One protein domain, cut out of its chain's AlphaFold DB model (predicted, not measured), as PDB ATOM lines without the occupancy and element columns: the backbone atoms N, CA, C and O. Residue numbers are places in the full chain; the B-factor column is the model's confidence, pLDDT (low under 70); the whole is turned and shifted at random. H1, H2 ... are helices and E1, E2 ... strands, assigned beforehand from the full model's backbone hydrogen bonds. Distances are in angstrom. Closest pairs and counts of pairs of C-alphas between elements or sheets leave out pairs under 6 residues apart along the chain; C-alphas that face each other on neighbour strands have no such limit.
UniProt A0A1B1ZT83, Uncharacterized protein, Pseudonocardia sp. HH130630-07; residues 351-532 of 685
ATOM      1  N   ALA A 351     230.932 169.606 155.328       92.56
ATOM      2  CA  ALA A 351     231.615 170.618 154.519       92.56
ATOM      3  C   ALA A 351     232.069 170.080 153.148       92.56
ATOM      4  O   ALA A 351     231.936 170.767 152.144       92.56
ATOM      5  N   ILE A 352     232.549 168.833 153.075       95.75
ATOM      6  CA  ILE A 352     233.012 168.222 151.819       95.75
ATOM      7  C   ILE A 352     231.823 167.935 150.903       95.75
ATOM      8  O   ILE A 352     231.786 168.405 149.763       95.75
ATOM      9  N   ILE A 353     230.825 167.187 151.394       95.50
ATOM     10  CA  ILE A 353     229.643 166.876 150.576       95.50
ATOM     11  C   ILE A 353     228.828 168.137 150.275       95.50
ATOM     12  O   ILE A 353     228.196 168.206 149.226       95.50
ATOM     13  N   GLY A 354     228.876 169.151 151.141       95.06
ATOM     14  CA  GLY A 354     228.180 170.424 150.973       95.06
ATOM     15  C   GLY A 354     228.529 171.136 149.666       95.06
ATOM     16  O   GLY A 354     227.624 171.657 149.010       95.06
ATOM     17  N   PHE A 355     229.796 171.091 149.233       96.19
ATOM     18  CA  PHE A 355     230.197 171.594 147.916       96.19
ATOM     19  C   PHE A 355     229.466 170.849 146.795       96.19
ATOM     20  O   PHE A 355     228.780 171.462 145.973       96.19
ATOM     21  N   CYS A 356     229.584 169.518 146.779       96.62
ATOM     22  CA  CYS A 356     228.979 168.676 145.753       96.62
ATOM     23  C   CYS A 356     227.455 168.842 145.724       96.62
ATOM     24  O   CYS A 356     226.865 168.981 144.656       96.62
ATOM     25  N   ASN A 357     226.827 168.880 146.900       95.81
ATOM     26  CA  ASN A 357     225.390 169.019 147.079       95.81
ATOM     27  C   ASN A 357     224.866 170.321 146.459       95.81
ATOM     28  O   ASN A 357     223.976 170.283 145.612       95.81
ATOM     29  N   LYS A 358     225.485 171.464 146.795       94.88
ATOM     30  CA  LYS A 358     225.125 172.772 146.223       94.88
ATOM     31  C   LYS A 358     225.383 172.842 144.716       94.88
ATOM     32  O   LYS A 358     224.620 173.470 143.993       94.88
ATOM     33  N   LYS A 359     226.478 172.240 144.240       95.56
ATOM     34  CA  LYS A 359     226.930 172.393 142.850       95.56
ATOM     35  C   LYS A 359     226.236 171.447 141.865       95.56
ATOM     36  O   LYS A 359     226.056 171.825 140.707       95.56
ATOM     37  N   PHE A 360     225.898 170.228 142.285       94.62
ATOM     38  CA  PHE A 360     225.465 169.154 141.381       94.62
ATOM     39  C   PHE A 360     224.099 168.545 141.716       94.62
ATOM     40  O   PHE A 360     223.486 167.955 140.822       94.62
ATOM     41  N   TYR A 361     223.627 168.686 142.956       95.00
ATOM     42  CA  TYR A 361     222.404 168.038 143.448       95.00
ATOM     43  C   TYR A 361     221.376 169.038 143.990       95.00
ATOM     44  O   TYR A 361     220.503 168.643 144.749       95.00
ATOM     45  N   ASP A 362     221.494 170.324 143.642       93.06
ATOM     46  CA  ASP A 362     220.527 171.381 143.980       93.06
ATOM     47  C   ASP A 362     220.204 171.511 145.489       93.06
ATOM     48  O   ASP A 362     219.190 172.085 145.874       93.06
ATOM     49  N   GLY A 363     221.095 171.020 146.362       92.38
ATOM     50  CA  GLY A 363     220.891 171.000 147.814       92.38
ATOM     51  C   GLY A 363     220.041 169.833 148.335       92.38
ATOM     52  O   GLY A 363     219.773 169.782 149.533       92.38
ATOM     53  N   ASP A 364     219.641 168.885 147.484       93.56
ATOM     54  CA  ASP A 364     218.711 167.809 147.845       93.56
ATOM     55  C   ASP A 364     219.306 166.718 148.745       93.56
ATOM     56  O   ASP A 364     218.538 165.969 149.368       93.56
ATOM     57  N   LEU A 365     220.639 166.606 148.813       94.88
ATOM     58  CA  LEU A 365     221.311 165.639 149.682       94.88
ATOM     59  C   LEU A 365     221.289 166.114 151.135       94.88
ATOM     60  O   LEU A 365     221.543 167.280 151.426       94.88
ATOM     61  N   VAL A 366     221.062 165.184 152.054       93.75
ATOM     62  CA  VAL A 366     221.042 165.440 153.495       93.75
ATOM     63  C   VAL A 366     222.247 164.731 154.116       93.75
ATOM     64  O   VAL A 366     222.295 163.500 154.078       93.75
ATOM     65  N   PRO A 367     223.251 165.448 154.649       92.44
ATOM     66  CA  PRO A 367     224.399 164.833 155.313       92.44
ATOM     67  C   PRO A 367     224.013 164.237 156.673       92.44
ATOM     68  O   PRO A 367     223.468 164.925 157.530       92.44
ATOM     69  N   TYR A 368     224.340 162.964 156.890       91.69
ATOM     70  CA  TYR A 368     224.095 162.234 158.144       91.69
ATOM     71  C   TYR A 368     225.356 162.048 158.991       91.69
ATOM     72  O   TYR A 368     225.305 161.557 160.117       91.69
ATOM     73  N   THR A 369     226.510 162.429 158.454       88.12
ATOM     74  CA  THR A 369     227.791 162.368 159.151       88.12
ATOM     75  C   THR A 369     227.944 163.545 160.105       88.12
ATOM     76  O   THR A 369     227.724 164.689 159.714       88.12
ATOM     77  N   SER A 370     228.424 163.285 161.317       72.62
ATOM     78  CA  SER A 370     228.811 164.315 162.293       72.62
ATOM     79  C   SER A 370     230.328 164.477 162.433       72.62
ATOM     80  O   SER A 370     230.802 165.290 163.225       72.62
ATOM     81  N   HIS A 371     231.112 163.695 161.689       68.00
ATOM     82  CA  HIS A 371     232.564 163.763 161.732       68.00
ATOM     83  C   HIS A 371     233.077 164.907 160.854       68.00
ATOM     84  O   HIS A 371     232.752 164.994 159.673       68.00
ATOM     85  N   GLY A 372     233.928 165.745 161.435       58.84
ATOM     86  CA  GLY A 372     234.717 166.757 160.748       58.84
ATOM     87  C   GLY A 372     235.978 166.995 161.568       58.84
ATOM     88  O   GLY A 372     235.898 167.188 162.779       58.84
ATOM     89  N   GLY A 373     237.143 166.865 160.938       63.62
ATOM     90  CA  GLY A 373     238.384 167.333 161.545       63.62
ATOM     91  C   GLY A 373     238.471 168.852 161.454       63.62
ATOM     92  O   GLY A 373     237.708 169.474 160.714       63.62
ATOM     93  N   ASP A 374     239.438 169.430 162.159       74.38
ATOM     94  CA  ASP A 374     239.825 170.813 161.902       74.38
ATOM     95  C   ASP A 374     240.173 170.974 160.412       74.38
ATOM     96  O   ASP A 374     240.871 170.122 159.846       74.38
ATOM     97  N   ARG A 375     239.618 172.002 159.764       87.44
ATOM     98  CA  ARG A 375     239.808 172.317 158.335       87.44
ATOM     99  C   ARG A 375     239.587 171.103 157.399       87.44
ATOM    100  O   ARG A 375     240.539 170.471 156.927       87.44
ATOM    101  N   PRO A 376     238.320 170.736 157.113       91.94
ATOM    102  CA  PRO A 376     237.983 169.574 156.283       91.94
ATOM    103  C   PRO A 376     238.281 169.779 154.792       91.94
ATOM    104  O   PRO A 376     238.336 168.804 154.044       91.94
ATOM    105  N   MET A 377     238.462 171.022 154.338       95.25
ATOM    106  CA  MET A 377     238.829 171.331 152.957       95.25
ATOM    107  C   MET A 377     239.913 172.401 152.917       95.25
ATOM    108  O   MET A 377     239.812 173.388 153.638       95.25
ATOM    109  N   ILE A 378     240.941 172.201 152.089       96.00
ATOM    110  CA  ILE A 378     242.154 173.034 152.082       96.00
ATOM    111  C   ILE A 378     242.613 173.265 150.641       96.00
ATOM    112  O   ILE A 378     242.551 172.350 149.818       96.00
ATOM    113  N   VAL A 379     243.096 174.473 150.333       96.56
ATOM    114  CA  VAL A 379     243.764 174.785 149.060       96.56
ATOM    115  C   VAL A 379     245.223 175.135 149.330       96.56
ATOM    116  O   VAL A 379     245.507 176.101 150.036       96.56
ATOM    117  N   VAL A 380     246.135 174.381 148.717       96.69
ATOM    118  CA  VAL A 380     247.579 174.628 148.758       96.69
ATOM    119  C   VAL A 380     248.066 174.999 147.363       96.69
ATOM    120  O   VAL A 380     247.828 174.290 146.381       96.69
ATOM    121  N   ARG A 381     248.753 176.134 147.266       95.12
ATOM    122  CA  ARG A 381     249.323 176.658 146.032       95.12
ATOM    123  C   ARG A 381     250.801 176.357 145.938       95.12
ATOM    124  O   ARG A 381     251.546 176.577 146.887       95.12
ATOM    125  N   THR A 382     251.250 175.957 144.756       94.56
ATOM    126  CA  THR A 382     252.682 175.975 144.449       94.56
ATOM    127  C   THR A 382     253.200 177.410 144.352       94.56
ATOM    128  O   THR A 382     252.438 178.364 144.187       94.56
ATOM    129  N   VAL A 383     254.523 177.571 144.375       90.75
ATOM    130  CA  VAL A 383     255.173 178.836 144.008       90.75
ATOM    131  C   VAL A 383     255.017 179.138 142.503       90.75
ATOM    132  O   VAL A 383     254.779 178.216 141.716       90.75
ATOM    133  N   PRO A 384     255.169 180.403 142.060       88.25
ATOM    134  CA  PRO A 384     255.212 180.737 140.634       88.25
ATOM    135  C   PRO A 384     256.366 180.020 139.913       88.25
ATOM    136  O   PRO A 384     257.487 180.043 140.421       88.25
ATOM    137  N   GLY A 385     256.115 179.432 138.734       82.38
ATOM    138  CA  GLY A 385     257.183 178.770 137.961       82.38
ATOM    139  C   GLY A 385     256.810 177.971 136.706       82.38
ATOM    140  O   GLY A 385     257.695 177.342 136.138       82.38
ATOM    141  N   GLN A 386     255.547 177.983 136.244       86.31
ATOM    142  CA  GLN A 386     255.103 177.257 135.034       86.31
ATOM    143  C   GLN A 386     255.589 175.795 135.017       86.31
ATOM    144  O   GLN A 386     256.379 175.368 134.170       86.31
ATOM    145  N   HIS A 387     255.191 175.026 136.030       89.75
ATOM    146  CA  HIS A 387     255.791 173.724 136.336       89.75
ATOM    147  C   HIS A 387     255.206 172.540 135.548       89.75
ATOM    148  O   HIS A 387     255.699 171.419 135.692       89.75
ATOM    149  N   MET A 388     254.217 172.750 134.669       92.00
ATOM    150  CA  MET A 388     253.645 171.663 133.871       92.00
ATOM    151  C   MET A 388     254.633 171.197 132.795       92.00
ATOM    152  O   MET A 388     255.257 171.980 132.074       92.00
ATOM    153  N   ARG A 389     254.764 169.882 132.639       90.31
ATOM    154  CA  ARG A 389     255.640 169.239 131.660       90.31
ATOM    155  C   ARG A 389     254.856 168.280 130.780       90.31
ATOM    156  O   ARG A 389     254.040 167.500 131.264       90.31
ATOM    157  N   ARG A 390     255.125 168.340 129.473       89.25
ATOM    158  CA  ARG A 390     254.578 167.426 128.463       89.25
ATOM    159  C   ARG A 390     255.650 166.444 128.024       89.25
ATOM    160  O   ARG A 390     256.747 166.853 127.641       89.25
ATOM    161  N   HIS A 391     255.306 165.167 128.013       87.75
ATOM    162  CA  HIS A 391     256.245 164.096 127.703       87.75
ATOM    163  C   HIS A 391     256.088 163.635 126.253       87.75
ATOM    164  O   HIS A 391     254.976 163.562 125.732       87.75
ATOM    165  N   ARG A 392     257.204 163.335 125.578       80.75
ATOM    166  CA  ARG A 392     257.271 162.859 124.186       80.75
ATOM    167  C   ARG A 392     256.569 161.514 124.033       80.75
ATOM    168  O   ARG A 392     255.948 161.273 123.005       80.75
ATOM    169  N   GLN A 393     256.633 160.678 125.068       78.50
ATOM    170  CA  GLN A 393     255.912 159.405 125.146       78.50
ATOM    171  C   GLN A 393     254.412 159.580 125.463       78.50
ATOM    172  O   GLN A 393     253.672 158.602 125.493       78.50
ATOM    173  N   GLY A 394     253.951 160.822 125.644       84.56
ATOM    174  CA  GLY A 394     252.571 161.168 125.968       84.56
ATOM    175  C   GLY A 394     252.360 161.464 127.453       84.56
ATOM    176  O   GLY A 394     253.098 161.000 128.315       84.56
ATOM    177  N   GLY A 395     251.325 162.253 127.749       88.44
ATOM    178  CA  GLY A 395     250.950 162.622 129.114       88.44
ATOM    179  C   GLY A 395     251.534 163.950 129.605       88.44
ATOM    180  O   GLY A 395     252.464 164.521 129.025       88.44
ATOM    181  N   ASN A 396     250.935 164.436 130.692       91.94
ATOM    182  CA  ASN A 396     251.315 165.660 131.386       91.94
ATOM    183  C   ASN A 396     251.673 165.319 132.838       91.94
ATOM    184  O   ASN A 396     251.027 164.455 133.435       91.94
ATOM    185  N   SER A 397     252.662 166.013 133.396       94.62
ATOM    186  CA  SER A 397     253.028 165.929 134.814       94.62
ATOM    187  C   SER A 397     253.424 167.296 135.362       94.62
ATOM    188  O   SER A 397     253.908 168.136 134.608       94.62
ATOM    189  N   ASN A 398     253.322 167.481 136.669       95.12
ATOM    190  CA  ASN A 398     253.801 168.650 137.389       95.12
ATOM    191  C   ASN A 398     254.549 168.164 138.635       95.12
ATOM    192  O   ASN A 398     253.924 167.779 139.622       95.12
ATOM    193  N   GLN A 399     255.882 168.147 138.556       94.50
ATOM    194  CA  GLN A 399     256.733 167.670 139.649       94.50
ATOM    195  C   GLN A 399     256.631 168.584 140.874       94.50
ATOM    196  O   GLN A 399     256.578 168.083 141.988       94.50
ATOM    197  N   ARG A 400     256.490 169.903 140.672       94.44
ATOM    198  CA  ARG A 400     256.329 170.856 141.776       94.44
ATOM    199  C   ARG A 400     255.112 170.520 142.629       94.44
ATOM    200  O   ARG A 400     255.219 170.551 143.843       94.44
ATOM    201  N   GLU A 401     253.970 170.204 142.019       97.12
ATOM    202  CA  GLU A 401     252.779 169.809 142.785       97.12
ATOM    203  C   GLU A 401     253.026 168.534 143.606       97.12
ATOM    204  O   GLU A 401     252.549 168.454 144.731       97.12
ATOM    205  N   LEU A 402     253.797 167.565 143.093       97.38
ATOM    206  CA  LEU A 402     254.149 166.348 143.840       97.38
ATOM    207  C   LEU A 402     255.105 166.636 145.001       97.38
ATOM    208  O   LEU A 402     254.903 166.112 146.093       97.38
ATOM    209  N   ASP A 403     256.096 167.499 144.785       95.75
ATOM    210  CA  ASP A 403     257.027 167.920 145.832       95.75
ATOM    211  C   ASP A 403     256.275 168.655 146.954       95.75
ATOM    212  O   ASP A 403     256.480 168.365 148.126       95.75
ATOM    213  N   VAL A 404     255.321 169.531 146.609       97.19
ATOM    214  CA  VAL A 404     254.430 170.188 147.587       97.19
ATOM    215  C   VAL A 404     253.579 169.172 148.348       97.19
ATOM    216  O   VAL A 404     253.390 169.310 149.556       97.19
ATOM    217  N   ILE A 405     253.073 168.137 147.671       97.50
ATOM    218  CA  ILE A 405     252.316 167.070 148.338       97.50
ATOM    219  C   ILE A 405     253.184 166.359 149.382       97.50
ATOM    220  O   ILE A 405     252.731 166.131 150.504       97.50
ATOM    221  N   LEU A 406     254.417 166.018 149.012       95.62
ATOM    222  CA  LEU A 406     255.340 165.263 149.852       95.62
ATOM    223  C   LEU A 406     255.898 166.092 151.019       95.62
ATOM    224  O   LEU A 406     255.969 165.587 152.137       95.62
ATOM    225  N   GLU A 407     256.314 167.331 150.761       94.06
ATOM    226  CA  GLU A 407     257.056 168.155 151.723       94.06
ATOM    227  C   GLU A 407     256.148 169.006 152.618       94.06
ATOM    228  O   GLU A 407     256.460 169.174 153.796       94.06
ATOM    229  N   ASP A 408     255.012 169.485 152.097       94.94
ATOM    230  CA  ASP A 408     254.096 170.352 152.845       94.94
ATOM    231  C   ASP A 408     252.804 169.606 153.227       94.94
ATOM    232  O   ASP A 408     252.455 169.501 154.404       94.94
ATOM    233  N   VAL A 409     252.083 169.035 152.249       95.88
ATOM    234  CA  VAL A 409     250.703 168.554 152.470       95.88
ATOM    235  C   VAL A 409     250.629 167.326 153.372       95.88
ATOM    236  O   VAL A 409     249.838 167.311 154.318       95.88
ATOM    237  N   ILE A 410     251.400 166.277 153.077       95.50
ATOM    238  CA  ILE A 410     251.362 165.031 153.854       95.50
ATOM    239  C   ILE A 410     251.797 165.283 155.309       95.50
ATOM    240  O   ILE A 410     251.024 164.935 156.207       95.50
ATOM    241  N   PRO A 411     252.948 165.932 155.587       94.44
ATOM    242  CA  PRO A 411     253.381 166.193 156.959       94.44
ATOM    243  C   PRO A 411     252.407 167.068 157.756       94.44
ATOM    244  O   PRO A 411     252.167 166.798 158.932       94.44
ATOM    245  N   GLN A 412     251.823 168.094 157.130       93.19
ATOM    246  CA  GLN A 412     250.958 169.051 157.822       93.19
ATOM    247  C   GLN A 412     249.531 168.521 158.025       93.19
ATOM    248  O   GLN A 412     248.980 168.639 159.119       93.19
ATOM    249  N   TYR A 413     248.930 167.910 156.999       92.62
ATOM    250  CA  TYR A 413     247.487 167.617 156.971       92.62
ATOM    251  C   TYR A 413     247.112 166.152 157.098       92.62
ATOM    252  O   TYR A 413     245.945 165.838 157.357       92.62
ATOM    253  N   CYS A 414     248.087 165.267 156.913       92.38
ATOM    254  CA  CYS A 414     247.898 163.827 157.021       92.38
ATOM    255  C   CYS A 414     248.606 163.245 158.252       92.38
ATOM    256  O   CYS A 414     248.646 162.027 158.418       92.38
ATOM    257  N   SER A 415     249.138 164.095 159.141       88.31
ATOM    258  CA  SER A 415     249.709 163.641 160.409       88.31
ATOM    259  C   SER A 415     248.654 162.889 161.232       88.31
ATOM    260  O   SER A 415     247.547 163.371 161.469       88.31
ATOM    261  N   GLY A 416     248.977 161.653 161.620       88.00
ATOM    262  CA  GLY A 416     248.065 160.773 162.358       88.00
ATOM    263  C   GLY A 416     247.029 160.023 161.510       88.00
ATOM    264  O   GLY A 416     246.219 159.299 162.082       88.00
ATOM    265  N   VAL A 417     247.052 160.153 160.179       92.00
ATOM    266  CA  VAL A 417     246.251 159.325 159.259       92.00
ATOM    267  C   VAL A 417     247.106 158.149 158.783       92.00
ATOM    268  O   VAL A 417     248.282 158.323 158.458       92.00
ATOM    269  N   ALA A 418     246.540 156.939 158.756       95.38
ATOM    270  CA  ALA A 418     247.232 155.786 158.189       95.38
ATOM    271  C   ALA A 418     247.479 156.019 156.693       95.38
ATOM    272  O   ALA A 418     246.617 156.543 155.992       95.38
ATOM    273  N   HIS A 419     248.652 155.640 156.185       95.06
ATOM    274  CA  HIS A 419     249.014 155.939 154.795       95.06
ATOM    275  C   HIS A 419     248.068 155.262 153.785       95.06
ATOM    276  O   HIS A 419     247.744 155.852 152.758       95.06
ATOM    277  N   GLU A 420     247.534 154.084 154.128       95.00
ATOM    278  CA  GLU A 420     246.504 153.386 153.350       95.00
ATOM    279  C   GLU A 420     245.173 154.145 153.253       95.00
ATOM    280  O   GLU A 420     244.430 153.946 152.292       95.00
ATOM    281  N   ASP A 421     244.898 155.065 154.177       95.88
ATOM    282  CA  ASP A 421     243.707 155.919 154.187       95.88
ATOM    283  C   ASP A 421     243.941 157.285 153.516       95.88
ATOM    284  O   ASP A 421     243.071 158.164 153.544       95.88
ATOM    285  N   ILE A 422     245.096 157.460 152.865       97.38
ATOM    286  CA  ILE A 422     245.433 158.624 152.044       97.38
ATOM    287  C   ILE A 422     245.327 158.237 150.564       97.38
ATOM    288  O   ILE A 422     245.849 157.213 150.119       97.38
ATOM    289  N   GLY A 423     244.648 159.071 149.777       97.50
ATOM    290  CA  GLY A 423     244.564 158.927 148.324       97.50
ATOM    291  C   GLY A 423     245.032 160.175 147.586       97.50
ATOM    292  O   GLY A 423     244.531 161.264 147.851       97.50
ATOM    293  N   VAL A 424     245.925 160.025 146.607       98.31
ATOM    294  CA  VAL A 424     246.313 161.096 145.679       98.31
ATOM    295  C   VAL A 424     245.591 160.912 144.348       98.31
ATOM    296  O   VAL A 424     245.853 159.975 143.591       98.31
ATOM    297  N   ALA A 425     244.668 161.823 144.054       97.69
ATOM    298  CA  ALA A 425     243.827 161.797 142.870       97.69
ATOM    299  C   ALA A 425     244.261 162.861 141.852       97.69
ATOM    300  O   ALA A 425     244.513 164.018 142.181       97.69
ATOM    301  N   THR A 426     244.312 162.490 140.577       97.56
ATOM    302  CA  THR A 426     244.691 163.426 139.507       97.56
ATOM    303  C   THR A 426     243.952 163.141 138.201       97.56
ATOM    304  O   THR A 426     243.579 161.992 137.943       97.56
ATOM    305  N   PRO A 427     243.706 164.140 137.333       94.81
ATOM    306  CA  PRO A 427     243.158 163.877 136.005       94.81
ATOM    307  C   PRO A 427     244.109 163.040 135.131       94.81
ATOM    308  O   PRO A 427     243.656 162.265 134.288       94.81
ATOM    309  N   TYR A 428     245.427 163.170 135.323       95.12
ATOM    310  CA  TYR A 428     246.435 162.685 134.375       95.12
ATOM    311  C   TYR A 428     247.115 161.393 134.831       95.12
ATOM    312  O   TYR A 428     247.673 161.323 135.920       95.12
ATOM    313  N   ARG A 429     247.141 160.374 133.958       95.12
ATOM    314  CA  ARG A 429     247.759 159.072 134.270       95.12
ATOM    315  C   ARG A 429     249.239 159.188 134.631       95.12
ATOM    316  O   ARG A 429     249.628 158.673 135.662       95.12
ATOM    317  N   LEU A 430     250.017 159.932 133.846       94.94
ATOM    318  CA  LEU A 430     251.450 160.084 134.098       94.94
ATOM    319  C   LEU A 430     251.755 160.779 135.436       94.94
ATOM    320  O   LEU A 430     252.737 160.441 136.085       94.94
ATOM    321  N   GLN A 431     250.916 161.727 135.866       96.56
ATOM    322  CA  GLN A 431     251.043 162.324 137.197       96.56
ATOM    323  C   GLN A 431     250.761 161.294 138.293       96.56
ATOM    324  O   GLN A 431     251.472 161.269 139.290       96.56
ATOM    325  N   ALA A 432     249.743 160.447 138.109       96.94
ATOM    326  CA  ALA A 432     249.420 159.394 139.069       96.94
ATOM    327  C   ALA A 432     250.562 158.380 139.192       96.94
ATOM    328  O   ALA A 432     250.929 158.028 140.305       96.94
ATOM    329  N   ASP A 433     251.135 157.962 138.062       95.75
ATOM    330  CA  ASP A 433     252.247 157.010 138.033       95.75
ATOM    331  C   ASP A 433     253.480 157.612 138.739       95.75
ATOM    332  O   ASP A 433     254.027 157.004 139.651       95.75
ATOM    333  N   LYS A 434     253.831 158.871 138.436       95.12
ATOM    334  CA  LYS A 434     254.914 159.586 139.138       95.12
ATOM    335  C   LYS A 434     254.660 159.772 140.633       95.12
ATOM    336  O   LYS A 434     255.595 159.705 141.422       95.12
ATOM    337  N   ALA A 435     253.417 160.041 141.027       96.75
ATOM    338  CA  ALA A 435     253.048 160.139 142.433       96.75
ATOM    339  C   ALA A 435     253.200 158.784 143.136       96.75
ATOM    340  O   ALA A 435     253.729 158.743 144.239       96.75
ATOM    341  N   ALA A 436     252.798 157.684 142.493       95.69
ATOM    342  CA  ALA A 436     252.966 156.335 143.033       95.69
ATOM    343  C   ALA A 436     254.446 155.943 143.191       95.69
ATOM    344  O   ALA A 436     254.786 155.244 144.139       95.69
ATOM    345  N   ASP A 437     255.315 156.409 142.289       94.12
ATOM    346  CA  ASP A 437     256.760 156.166 142.364       94.12
ATOM    347  C   ASP A 437     257.451 157.008 143.455       94.12
ATOM    348  O   ASP A 437     258.443 156.572 144.039       94.12
ATOM    349  N   LEU A 438     256.962 158.231 143.705       93.44
ATOM    350  CA  LEU A 438     257.565 159.180 144.648       93.44
ATOM    351  C   LEU A 438     257.099 158.974 146.097       93.44
ATOM    352  O   LEU A 438     257.870 159.200 147.029       93.44
ATOM    353  N   LEU A 439     255.826 158.632 146.283       93.38
ATOM    354  CA  LEU A 439     255.191 158.513 147.593       93.38
ATOM    355  C   LEU A 439     255.388 157.109 148.182       93.38
ATOM    356  O   LEU A 439     255.807 156.175 147.503       93.38
ATOM    357  N   ASP A 440     255.073 156.955 149.470       91.12
ATOM    358  CA  ASP A 440     255.035 155.636 150.103       91.12
ATOM    359  C   ASP A 440     254.053 154.714 149.357       91.12
ATOM    360  O   ASP A 440     252.941 155.127 149.026       91.12
ATOM    361  N   GLN A 441     254.443 153.457 149.122       91.44
ATOM    362  CA  GLN A 441     253.648 152.482 148.363       91.44
ATOM    363  C   GLN A 441     252.279 152.175 148.988       91.44
ATOM    364  O   GLN A 441     251.396 151.658 148.303       91.44
ATOM    365  N   SER A 442     252.101 152.461 150.279       93.50
ATOM    366  CA  SER A 442     250.812 152.338 150.960       93.50
ATOM    367  C   SER A 442     249.839 153.478 150.627       93.50
ATOM    368  O   SER A 442     248.631 153.275 150.729       93.50
ATOM    369  N   ILE A 443     250.325 154.637 150.162       95.69
ATOM    370  CA  ILE A 443     249.481 155.742 149.691       95.69
ATOM    371  C   ILE A 443     248.988 155.427 148.276       95.69
ATOM    372  O   ILE A 443     249.765 155.289 147.331       95.69
ATOM    373  N   GLU A 444     247.668 155.361 148.086       95.38
ATOM    374  CA  GLU A 444     247.102 155.092 146.762       95.38
ATOM    375  C   GLU A 444     247.190 156.349 145.885       95.38
ATOM    376  O   GLU A 444     246.484 157.326 146.127       95.38
ATOM    377  N   ALA A 445     247.989 156.320 144.817       97.25
ATOM    378  CA  ALA A 445     248.018 157.372 143.801       97.25
ATOM    379  C   ALA A 445     247.426 156.871 142.476       97.25
ATOM    380  O   ALA A 445     247.891 155.899 141.882       97.25
ATOM    381  N   ASN A 446     246.354 157.508 142.003       96.19
ATOM    382  CA  ASN A 446     245.616 157.049 140.827       96.19
ATOM    383  C   ASN A 446     244.872 158.188 140.114       96.19
ATOM    384  O   ASN A 446     244.635 159.275 140.639       96.19
ATOM    385  N   THR A 447     244.440 157.923 138.879       95.62
ATOM    386  CA  THR A 447     243.552 158.855 138.168       95.62
ATOM    387  C   THR A 447     242.182 158.937 138.840       95.62
ATOM    388  O   THR A 447     241.687 157.896 139.268       95.62
ATOM    389  N   VAL A 448     241.504 160.093 138.815       94.19
ATOM    390  CA  VAL A 448     240.149 160.263 139.404       94.19
ATOM    391  C   VAL A 448     239.168 159.166 138.957       94.19
ATOM    392  O   VAL A 448     238.450 158.604 139.776       94.19
ATOM    393  N   HIS A 449     239.220 158.761 137.685       90.25
ATOM    394  CA  HIS A 449     238.413 157.663 137.133       90.25
ATOM    395  C   HIS A 449     238.574 156.330 137.886       90.25
ATOM    396  O   HIS A 449     237.610 155.592 138.055       90.25
ATOM    397  N   LYS A 450     239.786 156.014 138.360       89.06
ATOM    398  CA  LYS A 450     240.067 154.792 139.132       89.06
ATOM    399  C   LYS A 450     239.647 154.906 140.599       89.06
ATOM    400  O   LYS A 450     239.540 153.881 141.266       89.06
ATOM    401  N   PHE A 451     239.434 156.117 141.102       86.50
ATOM    402  CA  PHE A 451     238.913 156.340 142.447       86.50
ATOM    403  C   PHE A 451     237.383 156.259 142.517       86.50
ATOM    404  O   PHE A 451     236.830 156.232 143.616       86.50
ATOM    405  N   GLN A 452     236.672 156.203 141.385       82.69
ATOM    406  CA  GLN A 452     235.220 156.040 141.413       82.69
ATOM    407  C   GLN A 452     234.829 154.727 142.107       82.69
ATOM    408  O   GLN A 452     235.462 153.689 141.920       82.69
ATOM    409  N   GLY A 453     233.813 154.805 142.967       76.75
ATOM    410  CA  GLY A 453     233.384 153.699 143.827       76.75
ATOM    411  C   GLY A 453     234.284 153.437 145.045       76.75
ATOM    412  O   GLY A 453     233.896 152.666 145.917       76.75
ATOM    413  N   ARG A 454     235.445 154.098 145.149       84.94
ATOM    414  CA  ARG A 454     236.347 154.030 146.311       84.94
ATOM    415  C   ARG A 454     236.169 155.246 147.214       84.94
ATOM    416  O   ARG A 454     235.496 156.206 146.836       84.94
ATOM    417  N   GLN A 455     236.756 155.192 148.403       90.62
ATOM    418  CA  GLN A 455     236.820 156.298 149.357       90.62
ATOM    419  C   GLN A 455     238.119 156.208 150.161       90.62
ATOM    420  O   GLN A 455     238.686 155.122 150.277       90.62
ATOM    421  N   LYS A 456     238.575 157.344 150.688       94.81
ATOM    422  CA  LYS A 456     239.738 157.465 151.577       94.81
ATOM    423  C   LYS A 456     239.429 158.497 152.656       94.81
ATOM    424  O   LYS A 456     238.655 159.426 152.397       94.81
ATOM    425  N   ASP A 457     240.034 158.373 153.835       94.75
ATOM    426  CA  ASP A 457     239.847 159.377 154.887       94.75
ATOM    427  C   ASP A 457     240.318 160.750 154.431       94.75
ATOM    428  O   ASP A 457     239.595 161.738 154.602       94.75
ATOM    429  N   THR A 458     241.490 160.796 153.793       96.50
ATOM    430  CA  THR A 458     242.037 162.015 153.199       96.50
ATOM    431  C   THR A 458     242.278 161.832 151.706       96.50
ATOM    432  O   THR A 458     242.959 160.897 151.289       96.50
ATOM    433  N   VAL A 459     241.746 162.742 150.886       97.81
ATOM    434  CA  VAL A 459     242.020 162.786 149.441       97.81
ATOM    435  C   VAL A 459     242.736 164.076 149.087       97.81
ATOM    436  O   VAL A 459     242.270 165.169 149.406       97.81
ATOM    437  N   ILE A 460     243.854 163.938 148.385       98.50
ATOM    438  CA  ILE A 460     244.670 165.030 147.869       98.50
ATOM    439  C   ILE A 460     244.497 165.062 146.351       98.50
ATOM    440  O   ILE A 460     244.849 164.108 145.661       98.50
ATOM    441  N   MET A 461     243.943 166.145 145.812       98.06
ATOM    442  CA  MET A 461     243.769 166.338 144.376       98.06
ATOM    443  C   MET A 461     244.867 167.245 143.814       98.06
ATOM    444  O   MET A 461     245.001 168.377 144.260       98.06
ATOM    445  N   THR A 462     245.599 166.782 142.797       97.56
ATOM    446  CA  THR A 462     246.573 167.589 142.026       97.56
ATOM    447  C   THR A 462     246.056 167.827 140.612       97.56
ATOM    448  O   THR A 462     245.656 166.891 139.904       97.56
ATOM    449  N   THR A 463     246.040 169.096 140.200       95.62
ATOM    450  CA  THR A 463     245.478 169.519 138.908       95.62
ATOM    451  C   THR A 463     246.463 169.397 137.752       95.62
ATOM    452  O   THR A 463     246.016 169.210 136.623       95.62
ATOM    453  N   VAL A 464     247.777 169.439 138.021       95.38
ATOM    454  CA  VAL A 464     248.887 169.337 137.047       95.38
ATOM    455  C   VAL A 464     249.060 170.560 136.145       95.38
ATOM    456  O   VAL A 464     250.071 170.688 135.454       95.38
ATOM    457  N   LEU A 465     248.073 171.446 136.100       92.75
ATOM    458  CA  LEU A 465     248.012 172.526 135.129       92.75
ATOM    459  C   LEU A 465     248.857 173.720 135.549       92.75
ATOM    460  O   LEU A 465     249.063 173.971 136.731       92.75
ATOM    461  N   ASP A 466     249.268 174.497 134.549       89.00
ATOM    462  CA  ASP A 466     249.872 175.805 134.753       89.00
ATOM    463  C   ASP A 466     249.247 176.897 133.857       89.00
ATOM    464  O   ASP A 466     248.348 176.642 133.043       89.00
ATOM    465  N   GLN A 467     249.730 178.138 133.965       85.38
ATOM    466  CA  GLN A 467     249.226 179.262 133.166       85.38
ATOM    467  C   GLN A 467     249.647 179.244 131.687       85.38
ATOM    468  O   GLN A 467     249.193 180.109 130.916       85.38
ATOM    469  N   THR A 468     250.486 178.291 131.263       86.94
ATOM    470  CA  THR A 468     250.968 178.207 129.879       86.94
ATOM    471  C   THR A 468     249.819 177.927 128.911       86.94
ATOM    472  O   THR A 468     248.739 177.458 129.280       86.94
ATOM    473  N   ARG A 469     250.044 178.163 127.611       86.06
ATOM    474  CA  ARG A 469     249.069 177.811 126.562       86.06
ATOM    475  C   ARG A 469     248.617 176.348 126.665       86.06
ATOM    476  O   ARG A 469     247.447 176.054 126.429       86.06
ATOM    477  N   TRP A 470     249.536 175.446 126.999       85.25
ATOM    478  CA  TRP A 470     249.245 174.021 127.114       85.25
ATOM    479  C   TRP A 470     248.438 173.698 128.369       85.25
ATOM    480  O   TRP A 470     247.476 172.938 128.262       85.25
ATOM    481  N   GLY A 471     248.767 174.308 129.511       86.31
ATOM    482  CA  GLY A 471     247.971 174.187 130.732       86.31
ATOM    483  C   GLY A 471     246.535 174.682 130.529       86.31
ATOM    484  O   GLY A 471     245.577 173.963 130.808       86.31
ATOM    485  N   ARG A 472     246.357 175.835 129.870       86.75
ATOM    486  CA  ARG A 472     245.026 176.353 129.492       86.75
ATOM    487  C   ARG A 472     244.243 175.413 128.575       86.75
ATOM    488  O   ARG A 472     243.025 175.333 128.687       86.75
ATOM    489  N   MET A 473     244.916 174.700 127.671       85.75
ATOM    490  CA  MET A 473     244.269 173.705 126.807       85.75
ATOM    491  C   MET A 473     243.863 172.446 127.590       85.75
ATOM    492  O   MET A 473     242.815 171.866 127.315       85.75
ATOM    493  N   GLY A 474     244.666 172.048 128.585       86.94
ATOM    494  CA  GLY A 474     244.355 170.955 129.511       86.94
ATOM    495  C   GLY A 474     243.221 171.274 130.489       86.94
ATOM    496  O   GLY A 474     242.574 170.353 130.989       86.94
ATOM    497  N   LEU A 475     242.921 172.560 130.697       90.44
ATOM    498  CA  LEU A 475     241.913 173.028 131.647       90.44
ATOM    499  C   LEU A 475     240.538 172.402 131.447       90.44
ATOM    500  O   LEU A 475     239.928 171.998 132.425       90.44
ATOM    501  N   ARG A 476     240.074 172.242 130.200       88.81
ATOM    502  CA  ARG A 476     238.752 171.649 129.924       88.81
ATOM    503  C   ARG A 476     238.599 170.249 130.524       88.81
ATOM    504  O   ARG A 476     237.491 169.852 130.851       88.81
ATOM    505  N   PHE A 477     239.696 169.501 130.617       89.62
ATOM    506  CA  PHE A 477     239.690 168.147 131.152       89.62
ATOM    507  C   PHE A 477     239.774 168.131 132.683       89.62
ATOM    508  O   PHE A 477     239.013 167.411 133.317       89.62
ATOM    509  N   ALA A 478     240.656 168.934 133.286       91.50
ATOM    510  CA  ALA A 478     240.785 168.993 134.747       91.50
ATOM    511  C   ALA A 478     239.614 169.723 135.435       91.50
ATOM    512  O   ALA A 478     239.289 169.413 136.575       91.50
ATOM    513  N   ASP A 479     238.987 170.677 134.741       94.31
ATOM    514  CA  ASP A 479     237.828 171.457 135.197       94.31
ATOM    515  C   ASP A 479     236.489 170.812 134.793       94.31
ATOM    516  O   ASP A 479     235.443 171.462 134.833       94.31
ATOM    517  N   ASP A 480     236.496 169.545 134.368       94.56
ATOM    518  CA  ASP A 480     235.268 168.808 134.076       94.56
ATOM    519  C   ASP A 480     234.407 168.676 135.353       94.56
ATOM    520  O   ASP A 480     234.913 168.260 136.400       94.56
ATOM    521  N   PRO A 481     233.106 169.029 135.306       95.25
ATOM    522  CA  PRO A 481     232.255 169.033 136.494       95.25
ATOM    523  C   PRO A 481     232.111 167.650 137.142       95.25
ATOM    524  O   PRO A 481     232.064 167.557 138.366       95.25
ATOM    525  N   LEU A 482     232.060 166.581 136.341       94.31
ATOM    526  CA  LEU A 482     231.892 165.214 136.835       94.31
ATOM    527  C   LEU A 482     233.189 164.728 137.489       94.31
ATOM    528  O   LEU A 482     233.148 164.085 138.538       94.31
ATOM    529  N   LEU A 483     234.340 165.083 136.911       94.94
ATOM    530  CA  LEU A 483     235.658 164.798 137.474       94.94
ATOM    531  C   LEU A 483     235.853 165.496 138.821       94.94
ATOM    532  O   LEU A 483     236.248 164.839 139.785       94.94
ATOM    533  N   VAL A 484     235.535 166.791 138.911       96.19
ATOM    534  CA  VAL A 484     235.610 167.541 140.174       96.19
ATOM    535  C   VAL A 484     234.646 166.950 141.211       96.19
ATOM    536  O   VAL A 484     235.059 166.707 142.343       96.19
ATOM    537  N   ASN A 485     233.397 166.644 140.831       96.69
ATOM    538  CA  ASN A 485     232.424 166.028 141.740       96.69
ATOM    539  C   ASN A 485     232.926 164.688 142.296       96.69
ATOM    540  O   ASN A 485     232.879 164.445 143.506       96.69
ATOM    541  N   VAL A 486     233.440 163.813 141.423       95.50
ATOM    542  CA  VAL A 486     233.981 162.523 141.851       95.50
ATOM    543  C   VAL A 486     235.164 162.743 142.780       95.50
ATOM    544  O   VAL A 486     235.109 162.215 143.883       95.50
ATOM    545  N   ALA A 487     236.164 163.543 142.392       96.50
ATOM    546  CA  ALA A 487     237.376 163.771 143.181       96.50
ATOM    547  C   ALA A 487     237.081 164.275 144.604       96.50
ATOM    548  O   ALA A 487     237.612 163.714 145.562       96.50
ATOM    549  N   VAL A 488     236.198 165.270 144.750       97.38
ATOM    550  CA  VAL A 488     235.826 165.829 146.062       97.38
ATOM    551  C   VAL A 488     235.058 164.803 146.903       97.38
ATOM    552  O   VAL A 488     235.403 164.565 148.057       97.38
ATOM    553  N   SER A 489     234.075 164.111 146.315       95.69
ATOM    554  CA  SER A 489     233.220 163.135 147.022       95.69
ATOM    555  C   SER A 489     233.908 161.814 147.408       95.69
ATOM    556  O   SER A 489     233.250 160.894 147.911       95.69
ATOM    557  N   ARG A 490     235.212 161.667 147.127       95.19
ATOM    558  CA  ARG A 490     236.013 160.515 147.573       95.19
ATOM    559  C   ARG A 490     236.581 160.690 148.981       95.19
ATOM    560  O   ARG A 490     236.934 159.685 149.595       95.19
ATOM    561  N   ALA A 491     236.684 161.929 149.462       96.12
ATOM    562  CA  ALA A 491     237.185 162.242 150.793       96.12
ATOM    563  C   ALA A 491     236.111 162.007 151.859       96.12
ATOM    564  O   ALA A 491     235.023 162.575 151.780       96.12
ATOM    565  N   VAL A 492     236.429 161.220 152.887       95.06
ATOM    566  CA  VAL A 492     235.544 161.028 154.047       95.06
ATOM    567  C   VAL A 492     235.714 162.181 155.039       95.06
ATOM    568  O   VAL A 492     234.730 162.810 155.421       95.06
ATOM    569  N   ARG A 493     236.954 162.495 155.440       94.38
ATOM    570  CA  ARG A 493     237.250 163.464 156.511       94.38
ATOM    571  C   ARG A 493     237.912 164.742 156.015       94.38
ATOM    572  O   ARG A 493     237.583 165.810 156.531       94.38
ATOM    573  N   ARG A 494     238.849 164.639 155.064       95.44
ATOM    574  CA  ARG A 494     239.614 165.791 154.568       95.44
ATOM    575  C   ARG A 494     239.856 165.744 153.063       95.44
ATOM    576  O   ARG A 494     240.244 164.719 152.510       95.44
ATOM    577  N   PHE A 495     239.682 166.890 152.416       97.38
ATOM    578  CA  PHE A 495     240.014 167.110 151.015       97.38
ATOM    579  C   PHE A 495     241.070 168.215 150.884       97.38
ATOM    580  O   PHE A 495     240.882 169.314 151.403       97.38
ATOM    581  N   VAL A 496     242.166 167.952 150.173       97.75
ATOM    582  CA  VAL A 496     243.208 168.954 149.896       97.75
ATOM    583  C   VAL A 496     243.348 169.141 148.391       97.75
ATOM    584  O   VAL A 496     243.599 168.182 147.668       97.75
ATOM    585  N   LEU A 497     243.216 170.374 147.908       98.00
ATOM    586  CA  LEU A 497     243.473 170.736 146.518       98.00
ATOM    587  C   LEU A 497     244.868 171.348 146.391       98.00
ATOM    588  O   LEU A 497     245.112 172.435 146.910       98.00
ATOM    589  N   VAL A 498     245.750 170.679 145.653       97.81
ATOM    590  CA  VAL A 498     247.057 171.203 145.252       97.81
ATOM    591  C   VAL A 498     246.969 171.736 143.828       97.81
ATOM    592  O   VAL A 498     246.569 171.034 142.893       97.81
ATOM    593  N   ILE A 499     247.309 173.010 143.670       94.75
ATOM    594  CA  ILE A 499     247.125 173.750 142.422       94.75
ATOM    595  C   ILE A 499     248.252 174.764 142.223       94.75
ATOM    596  O   ILE A 499     248.912 175.188 143.167       94.75
ATOM    597  N   GLU A 500     248.483 175.187 140.986       90.69
ATOM    598  CA  GLU A 500     249.410 176.277 140.696       90.69
ATOM    599  C   GLU A 500     249.016 177.590 141.410       90.69
ATOM    600  O   GLU A 500     247.833 177.927 141.528       90.69
ATOM    601  N   HIS A 501     250.023 178.395 141.778       86.25
ATOM    602  CA  HIS A 501     249.897 179.771 142.283       86.25
ATOM    603  C   HIS A 501     248.804 180.615 141.604       86.25
ATOM    604  O   HIS A 501     248.084 181.382 142.248       86.25
ATOM    605  N   GLY A 502     248.695 180.483 140.281       81.94
ATOM    606  CA  GLY A 502     247.790 181.260 139.449       81.94
ATOM    607  C   GLY A 502     246.305 180.960 139.645       81.94
ATOM    608  O   GLY A 502     245.497 181.720 139.121       81.94
ATOM    609  N   LEU A 503     245.940 179.875 140.342       81.06
ATOM    610  CA  LEU A 503     244.558 179.440 140.611       81.06
ATOM    611  C   LEU A 503     243.666 179.254 139.373       81.06
ATOM    612  O   LEU A 503     242.445 179.196 139.495       81.06
ATOM    613  N   LEU A 504     244.261 179.158 138.179       82.88
ATOM    614  CA  LEU A 504     243.568 178.885 136.918       82.88
ATOM    615  C   LEU A 504     242.278 179.728 136.762       82.88
ATOM    616  O   LEU A 504     241.182 179.169 136.726       82.88
ATOM    617  N   PRO A 505     242.353 181.069 136.641       77.31
ATOM    618  CA  PRO A 505     241.188 181.961 136.750       77.31
ATOM    619  C   PRO A 505     240.124 181.732 135.663       77.31
ATOM    620  O   PRO A 505     238.960 182.103 135.828       77.31
ATOM    621  N   ALA A 506     240.521 181.106 134.549       84.62
ATOM    622  CA  ALA A 506     239.634 180.696 133.465       84.62
ATOM    623  C   ALA A 506     238.761 179.471 133.809       84.62
ATOM    624  O   ALA A 506     237.826 179.178 133.063       84.62
ATOM    625  N   SER A 507     239.058 178.763 134.903       90.25
ATOM    626  CA  SER A 507     238.258 177.635 135.383       90.25
ATOM    627  C   SER A 507     236.899 178.106 135.891       90.25
ATOM    628  O   SER A 507     236.725 179.250 136.321       90.25
ATOM    629  N   ARG A 508     235.908 177.222 135.814       92.44
ATOM    630  CA  ARG A 508     234.573 177.433 136.368       92.44
ATOM    631  C   ARG A 508     234.385 176.580 137.611       92.44
ATOM    632  O   ARG A 508     234.124 177.126 138.672       92.44
ATOM    633  N   ASN A 509     234.552 175.264 137.498       95.38
ATOM    634  CA  ASN A 509     234.234 174.338 138.583       95.38
ATOM    635  C   ASN A 509     235.310 174.345 139.675       95.38
ATOM    636  O   ASN A 509     234.972 174.392 140.854       95.38
ATOM    637  N   LEU A 510     236.591 174.382 139.299       94.62
ATOM    638  CA  LEU A 510     237.705 174.538 140.238       94.62
ATOM    639  C   LEU A 510     237.664 175.903 140.931       94.62
ATOM    640  O   LEU A 510     237.893 175.975 142.133       94.62
ATOM    641  N   ARG A 511     237.319 176.981 140.214       94.50
ATOM    642  CA  ARG A 511     237.139 178.310 140.819       94.50
ATOM    643  C   ARG A 511     236.010 178.321 141.845       94.50
ATOM    644  O   ARG A 511     236.195 178.880 142.921       94.50
ATOM    645  N   ASP A 512     234.875 177.702 141.530       95.81
ATOM    646  CA  ASP A 512     233.757 177.597 142.469       95.81
ATOM    647  C   ASP A 512     234.136 176.739 143.687       95.81
ATOM    648  O   ASP A 512     233.781 177.092 144.807       95.81
ATOM    649  N   LEU A 513     234.912 175.663 143.495       96.62
ATOM    650  CA  LEU A 513     235.466 174.852 144.585       96.62
ATOM    651  C   LEU A 513     236.407 175.670 145.475       96.62
ATOM    652  O   LEU A 513     236.244 175.674 146.688       96.62
ATOM    653  N   ILE A 514     237.356 176.404 144.894       95.19
ATOM    654  CA  ILE A 514     238.275 177.267 145.648       95.19
ATOM    655  C   ILE A 514     237.493 178.345 146.406       95.19
ATOM    656  O   ILE A 514     237.752 178.569 147.584       95.19
ATOM    657  N   GLY A 515     236.519 178.990 145.758       93.62
ATOM    658  CA  GLY A 515     235.652 179.981 146.397       93.62
ATOM    659  C   GLY A 515     234.844 179.390 147.551       93.62
ATOM    660  O   GLY A 515     234.738 180.012 148.604       93.62
ATOM    661  N   TYR A 516     234.341 178.165 147.388       94.88
ATOM    662  CA  TYR A 516     233.655 177.433 148.446       94.88
ATOM    663  C   TYR A 516     234.586 177.128 149.626       94.88
ATOM    664  O   TYR A 516     234.209 177.380 150.767       94.88
ATOM    665  N   ILE A 517     235.806 176.646 149.369       94.69
ATOM    666  CA  ILE A 517     236.780 176.341 150.427       94.69
ATOM    667  C   ILE A 517     237.134 177.609 151.212       94.69
ATOM    668  O   ILE A 517     237.035 177.606 152.434       94.69
ATOM    669  N   ARG A 518     237.428 178.715 150.515       91.75
ATOM    670  CA  ARG A 518     237.696 180.026 151.133       91.75
ATOM    671  C   ARG A 518     236.543 180.517 151.992       91.75
ATOM    672  O   ARG A 518     236.746 181.026 153.083       91.75
ATOM    673  N   TYR A 519     235.319 180.356 151.497       90.12
ATOM    674  CA  TYR A 519     234.139 180.738 152.253       90.12
ATOM    675  C   TYR A 519     233.967 179.875 153.509       90.12
ATOM    676  O   TYR A 519     233.506 180.372 154.524       90.12
ATOM    677  N   HIS A 520     234.336 178.597 153.488       89.44
ATOM    678  CA  HIS A 520     234.208 177.726 154.659       89.44
ATOM    679  C   HIS A 520     235.328 177.907 155.704       89.44
ATOM    680  O   HIS A 520     235.124 177.533 156.865       89.44
ATOM    681  N   ASP A 521     236.454 178.507 155.316       86.75
ATOM    682  CA  ASP A 521     237.632 178.761 156.154       86.75
ATOM    683  C   ASP A 521     238.161 180.202 155.953       86.75
ATOM    684  O   ASP A 521     239.173 180.407 155.276       86.75
ATOM    685  N   PRO A 522     237.455 181.222 156.491       75.94
ATOM    686  CA  PRO A 522     237.793 182.632 156.268       75.94
ATOM    687  C   PRO A 522     239.159 183.038 156.835       75.94
ATOM    688  O   PRO A 522     239.782 183.964 156.321       75.94
ATOM    689  N   ASP A 523     239.639 182.344 157.868       80.62
ATOM    690  CA  ASP A 523     240.911 182.655 158.526       80.62
ATOM    691  C   ASP A 523     242.119 182.154 157.716       80.62
ATOM    692  O   ASP A 523     243.223 182.686 157.840       80.62
ATOM    693  N   HIS A 524     241.920 181.144 156.858       80.56
ATOM    694  CA  HIS A 524     242.984 180.493 156.091       80.56
ATOM    695  C   HIS A 524     242.546 180.210 154.647       80.56
ATOM    696  O   HIS A 524     242.539 179.067 154.189       80.56
ATOM    697  N   GLU A 525     242.214 181.278 153.913       76.50
ATOM    698  CA  GLU A 525     241.652 181.203 152.560       76.50
ATOM    699  C   GLU A 525     242.432 180.285 151.597       76.50
ATOM    700  O   GLU A 525     241.836 179.472 150.885       76.50
ATOM    701  N   VAL A 526     243.755 180.462 151.506       87.25
ATOM    702  CA  VAL A 526     244.661 179.680 150.652       87.25
ATOM    703  C   VAL A 526     246.062 179.703 151.241       87.25
ATOM    704  O   VAL A 526     246.539 180.760 151.652       87.25
ATOM    705  N   GLU A 527     246.755 178.570 151.184       91.62
ATOM    706  CA  GLU A 527     248.136 178.471 151.646       91.62
ATOM    707  C   GLU A 527     249.124 178.429 150.494       91.62
ATOM    708  O   GLU A 527     248.946 177.692 149.527       91.62
ATOM    709  N   ASP A 528     250.183 179.225 150.599       92.19
ATOM    710  CA  ASP A 528     251.286 179.205 149.649       92.19
ATOM    711  C   ASP A 528     252.397 178.295 150.161       92.19
ATOM    712  O   ASP A 528     253.000 178.549 151.206       92.19
ATOM    713  N   SER A 529     252.703 177.264 149.380       93.06
ATOM    714  CA  SER A 529     253.856 176.408 149.611       93.06
ATOM    715  C   SER A 529     255.155 177.210 149.573       93.06
ATOM    716  O   SER A 529     255.315 178.187 148.829       93.06
ATOM    717  N   THR A 530     256.132 176.747 150.350       90.19
ATOM    718  CA  THR A 530     257.483 177.316 150.355       90.19
ATOM    719  C   THR A 530     258.482 176.552 149.490       90.19
ATOM    720  O   THR A 530     259.616 177.015 149.333       90.19
ATOM    721  N   VAL A 531     258.057 175.437 148.892       90.69
ATOM    722  CA  VAL A 531     258.888 174.532 148.096       90.69
ATOM    723  C   VAL A 531     259.284 175.209 146.781       90.69
ATOM    724  O   VAL A 531     258.482 175.360 145.859       90.69
ATOM    725  N   VAL A 532     260.553 175.605 146.673       90.50
ATOM    726  CA  VAL A 532     261.146 176.299 145.510       90.50
ATOM    727  C   VAL A 532     262.250 175.464 144.863       90.50
ATOM    728  O   VAL A 532     262.833 174.591 145.509       90.50
TER     729      VAL A 532
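What this domain is: This is residues 351 to 532 of the 685 residues of an uncharacterized protein of Pseudonocardia sp. HH130630-07 (UniProt A0A1B1ZT83). A strongly twisted sheet of five parallel strands makes the core, with H2 and H3 over one face and H1, H4, H6 and H7 over the other. The small hairpin of E2 and E3 packs on H3, H5 lies off the sheet, and the last stretch runs back past E1, where residues 527 to 528 pair with residues 380 to 381. The printed part has 182 residues, with seven named helices and seven named strands in the order H1 E1 E2 E3 H2 E4 H3 E5 H4 E6 H5 H6 E7 H7; the sheet runs E1 E7 E6 E4 E5. The class is mixed, in three layers, compact, with a radius of gyration of the C-alphas of 15.1 A and spans of 47 by 34 by 33 A.

How they stand to each other: Start at H1, residues 351 to 360, over E7, residues 491 to 499; their closest C-alphas, of Ile 352 and Phe 495, are 7.1 A apart. E7 bends by 82 degrees at residue 494. Beside it find the parallel edge strand E1, residues 377 to 381, with N 380 and O 497 2.8 A apart. In the hairpin of E2, residues 388 to 390, and E3, residues 396 to 398, N 389 and O 397 are 2.8 A apart. H2, residues 399 to 413, is on the opposite face from H1, over E7 and E6, residues 456 to 462, at a height over the sheet of 8.5 A. E4, residues 422 to 426, H3, residues 429 to 438, and E5, residues 444 to 447, form a strand-helix-strand unit, two parallel neighbour strands with a helix between; N 424 and O 444 are 2.8 A apart. E5, H4, residues 448 to 451, and E6 form a split unit, with E4 between the strands. E6, H5, residues 469 to 478, H6, residues 481 to 488, and E7 form another unit; these three crossovers are right-handed. H6, the hub, touches H1 at a shallow tilt of 11 degrees, opposite ways, closest at the C-alphas of Cys 356 and Asn 485, 5.9 A. It touches H4 too, and only just touches H7, residues 509 to 520, with 3 pairs of C-alphas within 8 A. Every O i to N i+4 pair is within hydrogen-bond range in H3, H6 and H7, but 4 of 6 in H1, 9 of 11 in H2 and 4 of 6 in H5; H4 is too short for one.

Where its parts are: Find C-alpha 351 at (231.615, 170.618, 154.519), where H1 begins. H2 runs 19.6 A and E7 17.4 A; H7 runs 16.4 A to C-alpha 520 at (234.208, 177.726, 154.659).

The domain as a whole: The farthest C-alphas, of Ser 370 and Arg 392, are 47.6 A apart. The printed part has no cut; H1 to E1 is a long link. Residues 371 to 373 have pLDDT under 70.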